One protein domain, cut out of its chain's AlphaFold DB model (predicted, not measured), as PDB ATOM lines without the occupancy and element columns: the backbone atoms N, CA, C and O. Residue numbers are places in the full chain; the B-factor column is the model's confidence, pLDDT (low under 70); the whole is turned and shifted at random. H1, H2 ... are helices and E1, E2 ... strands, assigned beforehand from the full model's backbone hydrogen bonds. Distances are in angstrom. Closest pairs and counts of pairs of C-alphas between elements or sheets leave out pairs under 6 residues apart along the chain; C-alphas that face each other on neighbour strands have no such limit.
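This is residues 147 to 213 of the 213 residues of an uncharacterized protein of Arthrobacter sp. Hiyo8 (UniProt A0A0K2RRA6). With little regular structure, this is a slim hairpin of two short strands, E1 and E2, with a single helical turn, H1, just past the end of E2, and a long unnamed stretch that folds back. Residues 171 to 176, in the loop between the strands, and the tail 204 to 213 stick out. The printed part has 67 residues, 14 of them in named elements, in the order E1, E2, H1; the class is mixed and the sheet antiparallel. It is only just loose, close to extended, with a radius of gyration of the C-alphas of 15.9 A and spans of 42 by 33 by 19 A.

E1, residues 163 to 167, and E2, residues 181 to 185, are antiparallel neighbours at 152 degrees and form a hairpin. N 165 and O 183, 2.8 A apart, are within hydrogen-bond range. H1, residues 187 to 190, is too short for an O i to N i+4 pair; its one O i to N i+3 pair is within range. The closest C-alphas of E1 and H1, Leu 163 and Pro 187, are 7.4 A apart.

E1 measures 12.8 A from C-alpha 163 at (35.419, -22.850, -26.024); E2 measures 12.7 A. H1 measures 5.6 A, ending at C-alpha 190 at (36.364, -29.348, -20.114).

The C-alphas farthest apart, Val 156 and Gly 175, are 45.1 A apart. The printed part has no cut. The link E1 to E2 is long, E2 to H1 tight. The model's pLDDT is under 70 at residues 147 to 158, 160, 192 to 196 and 205 to 213.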
ATOM      1  N   LYS A 147      15.566 -36.938 -22.203       62.19
ATOM      2  CA  LYS A 147      16.179 -36.558 -20.924       62.19
ATOM      3  C   LYS A 147      17.420 -37.420 -20.678       62.19
ATOM      4  O   LYS A 147      17.364 -38.482 -20.065       62.19
ATOM      5  N   ARG A 148      18.570 -36.959 -21.163       61.00
ATOM      6  CA  ARG A 148      19.881 -37.542 -20.865       61.00
ATOM      7  C   ARG A 148      20.622 -36.649 -19.877       61.00
ATOM      8  O   ARG A 148      20.982 -35.526 -20.206       61.00
ATOM      9  N   GLY A 149      20.821 -37.168 -18.667       56.69
ATOM     10  CA  GLY A 149      21.553 -36.512 -17.585       56.69
ATOM     11  C   GLY A 149      20.775 -36.505 -16.270       56.69
ATOM     12  O   GLY A 149      19.695 -35.931 -16.172       56.69
ATOM     13  N   SER A 150      21.335 -37.117 -15.226       54.12
ATOM     14  CA  SER A 150      20.952 -36.784 -13.851       54.12
ATOM     15  C   SER A 150      21.424 -35.359 -13.571       54.12
ATOM     16  O   SER A 150      22.570 -35.055 -13.907       54.12
ATOM     17  N   SER A 151      20.598 -34.515 -12.946       55.53
ATOM     18  CA  SER A 151      21.022 -33.200 -12.444       55.53
ATOM     19  C   SER A 151      22.190 -33.405 -11.473       55.53
ATOM     20  O   SER A 151      21.996 -33.774 -10.316       55.53
ATOM     21  N   ARG A 152      23.419 -33.320 -11.985       56.81
ATOM     22  CA  ARG A 152      24.647 -33.630 -11.255       56.81
ATOM     23  C   ARG A 152      25.310 -32.305 -10.938       56.81
ATOM     24  O   ARG A 152      25.504 -31.483 -11.831       56.81
ATOM     25  N   THR A 153      25.595 -32.093  -9.662       57.19
ATOM     26  CA  THR A 153      26.224 -30.873  -9.157       57.19
ATOM     27  C   THR A 153      27.505 -30.604  -9.940       57.19
ATOM     28  O   THR A 153      28.364 -31.481 -10.041       57.19
ATOM     29  N   LEU A 154      27.610 -29.408 -10.523       57.72
ATOM     30  CA  LEU A 154      28.808 -28.990 -11.244       57.72
ATOM     31  C   LEU A 154      30.025 -29.043 -10.296       57.72
ATOM     32  O   LEU A 154      29.894 -28.658  -9.131       57.72
ATOM     33  N   PRO A 155      31.194 -29.524 -10.755       57.09
ATOM     34  CA  PRO A 155      32.397 -29.558  -9.932       57.09
ATOM     35  C   PRO A 155      32.801 -28.146  -9.477       57.09
ATOM     36  O   PRO A 155      32.662 -27.179 -10.218       57.09
ATOM     37  N   VAL A 156      33.330 -28.043  -8.251       56.81
ATOM     38  CA  VAL A 156      33.683 -26.783  -7.554       56.81
ATOM     39  C   VAL A 156      34.719 -25.930  -8.304       56.81
ATOM     40  O   VAL A 156      34.815 -24.732  -8.061       56.81
ATOM     41  N   SER A 157      35.471 -26.520  -9.235       59.41
ATOM     42  CA  SER A 157      36.391 -25.800 -10.119       59.41
ATOM     43  C   SER A 157      35.993 -26.017 -11.577       59.41
ATOM     44  O   SER A 157      36.188 -27.089 -12.149       59.41
ATOM     45  N   LEU A 158      35.405 -24.983 -12.171       63.94
ATOM     46  CA  LEU A 158      35.162 -24.897 -13.605       63.94
ATOM     47  C   LEU A 158      36.157 -23.897 -14.208       63.94
ATOM     48  O   LEU A 158      36.482 -22.908 -13.550       63.94
ATOM     49  N   PRO A 159      36.633 -24.116 -15.444       70.12
ATOM     50  CA  PRO A 159      37.361 -23.087 -16.179       70.12
ATOM     51  C   PRO A 159      36.532 -21.800 -16.299       70.12
ATOM     52  O   PRO A 159      35.307 -21.857 -16.398       70.12
ATOM     53  N   GLU A 160      37.190 -20.642 -16.353       69.75
ATOM     54  CA  GLU A 160      36.498 -19.343 -16.421       69.75
ATOM     55  C   GLU A 160      35.769 -19.098 -17.758       69.75
ATOM     56  O   GLU A 160      34.879 -18.255 -17.824       69.75
ATOM     57  N   GLY A 161      36.101 -19.842 -18.824       76.62
ATOM     58  CA  GLY A 161      35.562 -19.615 -20.168       76.62
ATOM     59  C   GLY A 161      35.180 -20.888 -20.923       76.62
ATOM     60  O   GLY A 161      35.813 -21.939 -20.794       76.62
ATOM     61  N   GLY A 162      34.120 -20.789 -21.729       82.00
ATOM     62  CA  GLY A 162      33.768 -21.803 -22.722       82.00
ATOM     63  C   GLY A 162      34.648 -21.713 -23.972       82.00
ATOM     64  O   GLY A 162      35.332 -20.719 -24.206       82.00
ATOM     65  N   LEU A 163      34.638 -22.763 -24.790       86.88
ATOM     66  CA  LEU A 163      35.419 -22.850 -26.024       86.88
ATOM     67  C   LEU A 163      34.494 -22.767 -27.233       86.88
ATOM     68  O   LEU A 163      33.515 -23.499 -27.305       86.88
ATOM     69  N   VAL A 164      34.848 -21.953 -28.225       89.06
ATOM     70  CA  VAL A 164      34.212 -22.001 -29.547       89.06
ATOM     71  C   VAL A 164      35.099 -22.814 -30.490       89.06
ATOM     72  O   VAL A 164      36.327 -22.655 -30.518       89.06
ATOM     73  N   ARG A 165      34.492 -23.734 -31.238       88.25
ATOM     74  CA  ARG A 165      35.150 -24.536 -32.274       88.25
ATOM     75  C   ARG A 165      34.408 -24.392 -33.585       88.25
ATOM     76  O   ARG A 165      33.197 -24.230 -33.597       88.25
ATOM     77  N   ARG A 166      35.155 -24.459 -34.680       89.81
ATOM     78  CA  ARG A 166      34.606 -24.454 -36.029       89.81
ATOM     79  C   ARG A 166      34.616 -25.880 -36.566       89.81
ATOM     80  O   ARG A 166      35.620 -26.572 -36.396       89.81
ATOM     81  N   ALA A 167      33.521 -26.313 -37.174       89.25
ATOM     82  CA  ALA A 167      33.398 -27.639 -37.764       89.25
ATOM     83  C   ALA A 167      32.701 -27.552 -39.124       89.25
ATOM     84  O   ALA A 167      31.659 -26.915 -39.248       89.25
ATOM     85  N   SER A 168      33.261 -28.230 -40.122       88.38
ATOM     86  CA  SER A 168      32.609 -28.407 -41.417       88.38
ATOM     87  C   SER A 168      31.694 -29.631 -41.349       88.38
ATOM     88  O   SER A 168      32.140 -30.709 -40.945       88.38
ATOM     89  N   ILE A 169      30.416 -29.462 -41.696       84.19
ATOM     90  CA  ILE A 169      29.412 -30.533 -41.689       84.19
ATOM     91  C   ILE A 169      29.056 -30.858 -43.146       84.19
ATOM     92  O   ILE A 169      28.331 -30.085 -43.775       84.19
ATOM     93  N   PRO A 170      29.563 -31.967 -43.713       86.25
ATOM     94  CA  PRO A 170      29.298 -32.314 -45.104       86.25
ATOM     95  C   PRO A 170      27.855 -32.809 -45.294       86.25
ATOM     96  O   PRO A 170      27.396 -33.704 -44.583       86.25
ATOM     97  N   GLY A 171      27.151 -32.275 -46.295       83.81
ATOM     98  CA  GLY A 171      25.816 -32.725 -46.696       83.81
ATOM     99  C   GLY A 171      25.860 -33.984 -47.562       83.81
ATOM    100  O   GLY A 171      25.550 -33.919 -48.745       83.81
ATOM    101  N   ILE A 172      26.273 -35.123 -46.997       86.81
ATOM    102  CA  ILE A 172      26.494 -36.372 -47.760       86.81
ATOM    103  C   ILE A 172      25.194 -36.894 -48.398       86.81
ATOM    104  O   ILE A 172      25.225 -37.391 -49.519       86.81
ATOM    105  N   GLU A 173      24.053 -36.752 -47.716       87.19
ATOM    106  CA  GLU A 173      22.749 -37.189 -48.241       87.19
ATOM    107  C   GLU A 173      22.011 -36.091 -49.015       87.19
ATOM    108  O   GLU A 173      21.455 -36.351 -50.078       87.19
ATOM    109  N   SER A 174      22.006 -34.855 -48.506       84.31
ATOM    110  CA  SER A 174      21.274 -33.742 -49.127       84.31
ATOM    111  C   SER A 174      22.023 -33.081 -50.287       84.31
ATOM    112  O   SER A 174      21.427 -32.307 -51.032       84.31
ATOM    113  N   GLY A 175      23.334 -33.312 -50.413       84.94
ATOM    114  CA  GLY A 175      24.217 -32.568 -51.317       84.94
ATOM    115  C   GLY A 175      24.420 -31.099 -50.922       84.94
ATOM    116  O   GLY A 175      25.059 -30.345 -51.655       84.94
ATOM    117  N   PHE A 176      23.876 -30.664 -49.780       80.94
ATOM    118  CA  PHE A 176      23.920 -29.269 -49.356       80.94
ATOM    119  C   PHE A 176      25.326 -28.871 -48.896       80.94
ATOM    120  O   PHE A 176      25.919 -29.508 -48.022       80.94
ATOM    121  N   THR A 177      25.848 -27.782 -49.462       80.94
ATOM    122  CA  THR A 177      27.116 -27.185 -49.028       80.94
ATOM    123  C   THR A 177      26.833 -26.173 -47.924       80.94
ATOM    124  O   THR A 177      26.524 -25.014 -48.195       80.94
ATOM    125  N   ALA A 178      26.900 -26.629 -46.674       78.38
ATOM    126  CA  ALA A 178      26.706 -25.776 -45.509       78.38
ATOM    127  C   ALA A 178      27.933 -24.891 -45.241       78.38
ATOM    128  O   ALA A 178      29.071 -25.276 -45.519       78.38
ATOM    129  N   GLN A 179      27.702 -23.718 -44.646       81.12
ATOM    130  CA  GLN A 179      28.774 -22.940 -44.029       81.12
ATOM    131  C   GLN A 179      29.336 -23.690 -42.813       81.12
ATOM    132  O   GLN A 179      28.663 -24.527 -42.207       81.12
ATOM    133  N   ASP A 180      30.571 -23.362 -42.439       86.06
ATOM    134  CA  ASP A 180      31.180 -23.839 -41.206       86.06
ATOM    135  C   ASP A 180      30.289 -23.566 -39.981       86.06
ATOM    136  O   ASP A 180      29.921 -22.425 -39.690       86.06
ATOM    137  N   ALA A 181      29.997 -24.620 -39.222       86.38
ATOM    138  CA  ALA A 181      29.257 -24.532 -37.975       86.38
ATOM    139  C   ALA A 181      30.172 -24.060 -36.838       86.38
ATOM    140  O   ALA A 181      31.326 -24.489 -36.720       86.38
ATOM    141  N   PHE A 182      29.634 -23.224 -35.952       89.44
ATOM    142  CA  PHE A 182      30.289 -22.836 -34.706       89.44
ATOM    143  C   PHE A 182      29.692 -23.623 -33.540       89.44
ATOM    144  O   PHE A 182      28.496 -23.561 -33.272       89.44
ATOM    145  N   ILE A 183      30.541 -24.356 -32.828       90.25
ATOM    146  CA  ILE A 183      30.180 -25.178 -31.676       90.25
ATOM    147  C   ILE A 183      30.704 -24.482 -30.425       90.25
ATOM    148  O   ILE A 183      31.918 -24.386 -30.230       90.25
ATOM    149  N   TYR A 184      29.797 -24.010 -29.570       88.75
ATOM    150  CA  TYR A 184      30.144 -23.535 -28.234       88.75
ATOM    151  C   TYR A 184      30.127 -24.700 -27.240       88.75
ATOM    152  O   TYR A 184      29.117 -25.381 -27.067       88.75
ATOM    153  N   LEU A 185      31.255 -24.912 -26.574       87.69
ATOM    154  CA  LEU A 185      31.433 -25.895 -25.518       87.69
ATOM    155  C   LEU A 185      31.520 -25.149 -24.183       87.69
ATOM    156  O   LEU A 185      32.492 -24.421 -23.959       87.69
ATOM    157  N   PRO A 186      30.540 -25.309 -23.279       84.06
ATOM    158  CA  PRO A 186      30.577 -24.640 -21.988       84.06
ATOM    159  C   PRO A 186      31.748 -25.158 -21.132       84.06
ATOM    160  O   PRO A 186      32.238 -26.267 -21.362       84.06
ATOM    161  N   PRO A 187      32.181 -24.406 -20.104       81.62
ATOM    162  CA  PRO A 187      33.297 -24.796 -19.236       81.62
ATOM    163  C   PRO A 187      33.182 -26.209 -18.647       81.62
ATOM    164  O   PRO A 187      34.175 -26.922 -18.544       81.62
ATOM    165  N   ALA A 188      31.958 -26.651 -18.340       76.06
ATOM    166  CA  ALA A 188      31.667 -27.989 -17.822       76.06
ATOM    167  C   ALA A 188      32.025 -29.134 -18.790       76.06
ATOM    168  O   ALA A 188      32.161 -30.274 -18.368       76.06
ATOM    169  N   TYR A 189      32.208 -28.862 -20.084       76.94
ATOM    170  CA  TYR A 189      32.667 -29.873 -21.042       76.94
ATOM    171  C   TYR A 189      34.171 -30.172 -20.910       76.94
ATOM    172  O   TYR A 189      34.661 -31.206 -21.368       76.94
ATOM    173  N   GLN A 190      34.916 -29.254 -20.288       76.00
ATOM    174  CA  GLN A 190      36.364 -29.348 -20.114       76.00
ATOM    175  C   GLN A 190      36.759 -30.084 -18.820       76.00
ATOM    176  O   GLN A 190      37.941 -30.359 -18.626       76.00
ATOM    177  N   SER A 191      35.807 -30.435 -17.944       73.25
ATOM    178  CA  SER A 191      36.087 -31.228 -16.742       73.25
ATOM    179  C   SER A 191      36.364 -32.698 -17.073       73.25
ATOM    180  O   SER A 191      35.881 -33.238 -18.068       73.25
ATOM    181  N   ALA A 192      37.139 -33.365 -16.212       67.12
ATOM    182  CA  ALA A 192      37.420 -34.797 -16.334       67.12
ATOM    183  C   ALA A 192      36.152 -35.661 -16.160       67.12
ATOM    184  O   ALA A 192      35.988 -36.658 -16.858       67.12
ATOM    185  N   ASP A 193      35.236 -35.246 -15.277       67.50
ATOM    186  CA  ASP A 193      33.886 -35.811 -15.160       67.50
ATOM    187  C   ASP A 193      32.958 -35.030 -16.106       67.50
ATOM    188  O   ASP A 193      32.442 -33.966 -15.751       67.50
ATOM    189  N   ARG A 194      32.856 -35.475 -17.366       63.84
ATOM    190  CA  ARG A 194      32.033 -34.808 -18.387       63.84
ATOM    191  C   ARG A 194      30.563 -35.143 -18.171       63.84
ATOM    192  O   ARG A 194      30.152 -36.290 -18.349       63.84
ATOM    193  N   SER A 195      29.753 -34.138 -17.859       64.00
ATOM    194  CA  SER A 195      28.299 -34.294 -17.848       64.00
ATOM    195  C   SER A 195      27.751 -34.415 -19.273       64.00
ATOM    196  O   SER A 195      28.251 -33.799 -20.217       64.00
ATOM    197  N   GLN A 196      26.703 -35.226 -19.445       68.56
ATOM    198  CA  GLN A 196      25.905 -35.196 -20.668       68.56
ATOM    199  C   GLN A 196      25.102 -33.895 -20.664       68.56
ATOM    200  O   GLN A 196      24.292 -33.671 -19.766       68.56
ATOM    201  N   LEU A 197      25.379 -33.024 -21.631       72.25
ATOM    202  CA  LEU A 197      24.741 -31.719 -21.750       72.25
ATOM    203  C   LEU A 197      23.712 -31.737 -22.885       72.25
ATOM    204  O   LEU A 197      23.944 -32.402 -23.901       72.25
ATOM    205  N   PRO A 198      22.593 -31.007 -22.742       73.69
ATOM    206  CA  PRO A 198      21.674 -30.801 -23.849       73.69
ATOM    207  C   PRO A 198      22.389 -30.062 -24.984       73.69
ATOM    208  O   PRO A 198      23.200 -29.163 -24.748       73.69
ATOM    209  N   VAL A 199      22.076 -30.441 -26.221       82.06
ATOM    210  CA  VAL A 199      22.590 -29.774 -27.419       82.06
ATOM    211  C   VAL A 199      21.518 -28.822 -27.923       82.06
ATOM    212  O   VAL A 199      20.416 -29.249 -28.260       82.06
ATOM    213  N   LEU A 200      21.853 -27.534 -27.978       82.25
ATOM    214  CA  LEU A 200      21.037 -26.523 -28.631       82.25
ATOM    215  C   LEU A 200      21.595 -26.288 -30.033       82.25
ATOM    216  O   LEU A 200      22.749 -25.887 -30.180       82.25
ATOM    217  N   VAL A 201      20.778 -26.546 -31.050       85.50
ATOM    218  CA  VAL A 201      21.124 -26.258 -32.444       85.50
ATOM    219  C   VAL A 201      20.481 -24.929 -32.817       85.50
ATOM    220  O   VAL A 201      19.261 -24.789 -32.755       85.50
ATOM    221  N   LEU A 202      21.313 -23.952 -33.165       83.12
ATOM    222  CA  LEU A 202      20.887 -22.622 -33.585       83.12
ATOM    223  C   LEU A 202      21.154 -22.484 -35.079       83.12
ATOM    224  O   LEU A 202      22.286 -22.667 -35.526       83.12
ATOM    225  N   PHE A 203      20.112 -22.159 -35.835       80.31
ATOM    226  CA  PHE A 203      20.218 -21.841 -37.252       80.31
ATOM    227  C   PHE A 203      20.198 -20.325 -37.413       80.31
ATOM    228  O   PHE A 203      19.365 -19.650 -36.808       80.31
ATOM    229  N   ALA A 204      21.123 -19.790 -38.209       70.94
ATOM    230  CA  ALA A 204      21.068 -18.391 -38.605       70.94
ATOM    231  C   ALA A 204      19.858 -18.175 -39.524       70.94
ATOM    232  O   ALA A 204      19.576 -19.009 -40.388       70.94
ATOM    233  N   ALA A 205      19.138 -17.071 -39.326       57.31
ATOM    234  CA  ALA A 205      18.090 -16.663 -40.248       57.31
ATOM    235  C   ALA A 205      18.719 -16.125 -41.544       57.31
ATOM    236  O   ALA A 205      19.817 -15.569 -41.550       57.31
ATOM    237  N   ASN A 206      18.014 -16.292 -42.658       53.22
ATOM    238  CA  ASN A 206      18.382 -15.653 -43.916       53.22
ATOM    239  C   ASN A 206      17.923 -14.175 -43.856       53.22
ATOM    240  O   ASN A 206      16.747 -13.973 -43.546       53.22
ATOM    241  N   PRO A 207      18.751 -13.142 -44.133       52.78
ATOM    242  CA  PRO A 207      20.130 -13.140 -44.612       52.78
ATOM    243  C   PRO A 207      21.081 -12.435 -43.620       52.78
ATOM    244  O   PRO A 207      21.305 -11.232 -43.727       52.78
ATOM    245  N   ASP A 208      21.695 -13.160 -42.688       46.28
ATOM    246  CA  ASP A 208      22.766 -12.587 -41.861       46.28
ATOM    247  C   ASP A 208      24.141 -12.987 -42.411       46.28
ATOM    248  O   ASP A 208      24.687 -14.047 -42.100       46.28
ATOM    249  N   VAL A 209      24.731 -12.118 -43.237       49.91
ATOM    250  CA  VAL A 209      26.190 -12.110 -43.423       49.91
ATOM    251  C   VAL A 209      26.786 -11.476 -42.162       49.91
ATOM    252  O   VAL A 209      26.503 -10.306 -41.898       49.91
ATOM    253  N   PRO A 210      27.610 -12.184 -41.365       50.16
ATOM    254  CA  PRO A 210      28.313 -11.552 -40.257       50.16
ATOM    255  C   PRO A 210      29.254 -10.480 -40.822       50.16
ATOM    256  O   PRO A 210      29.907 -10.751 -41.836       50.16
ATOM    257  N   PRO A 211      29.369  -9.290 -40.200       46.06
ATOM    258  CA  PRO A 211      30.330  -8.295 -40.648       46.06
ATOM    259  C   PRO A 211      31.724  -8.924 -40.676       46.06
ATOM    260  O   PRO A 211      32.208  -9.482 -39.689       46.06
ATOM    261  N   THR A 212      32.345  -8.886 -41.850       50.22
ATOM    262  CA  THR A 212      33.736  -9.280 -42.029       50.22
ATOM    263  C   THR A 212      34.612  -8.294 -41.269       50.22
ATOM    264  O   THR A 212      34.651  -7.134 -41.663       50.22
ATOM    265  N   GLY A 213      35.271  -8.793 -40.219       44.59
ATOM    266  CA  GLY A 213      36.565  -8.339 -39.677       44.59
ATOM    267  C   GLY A 213      36.765  -6.848 -39.466       44.59
ATOM    268  O   GLY A 213      37.094  -6.171 -40.461       44.59
TER     269      GLY A 213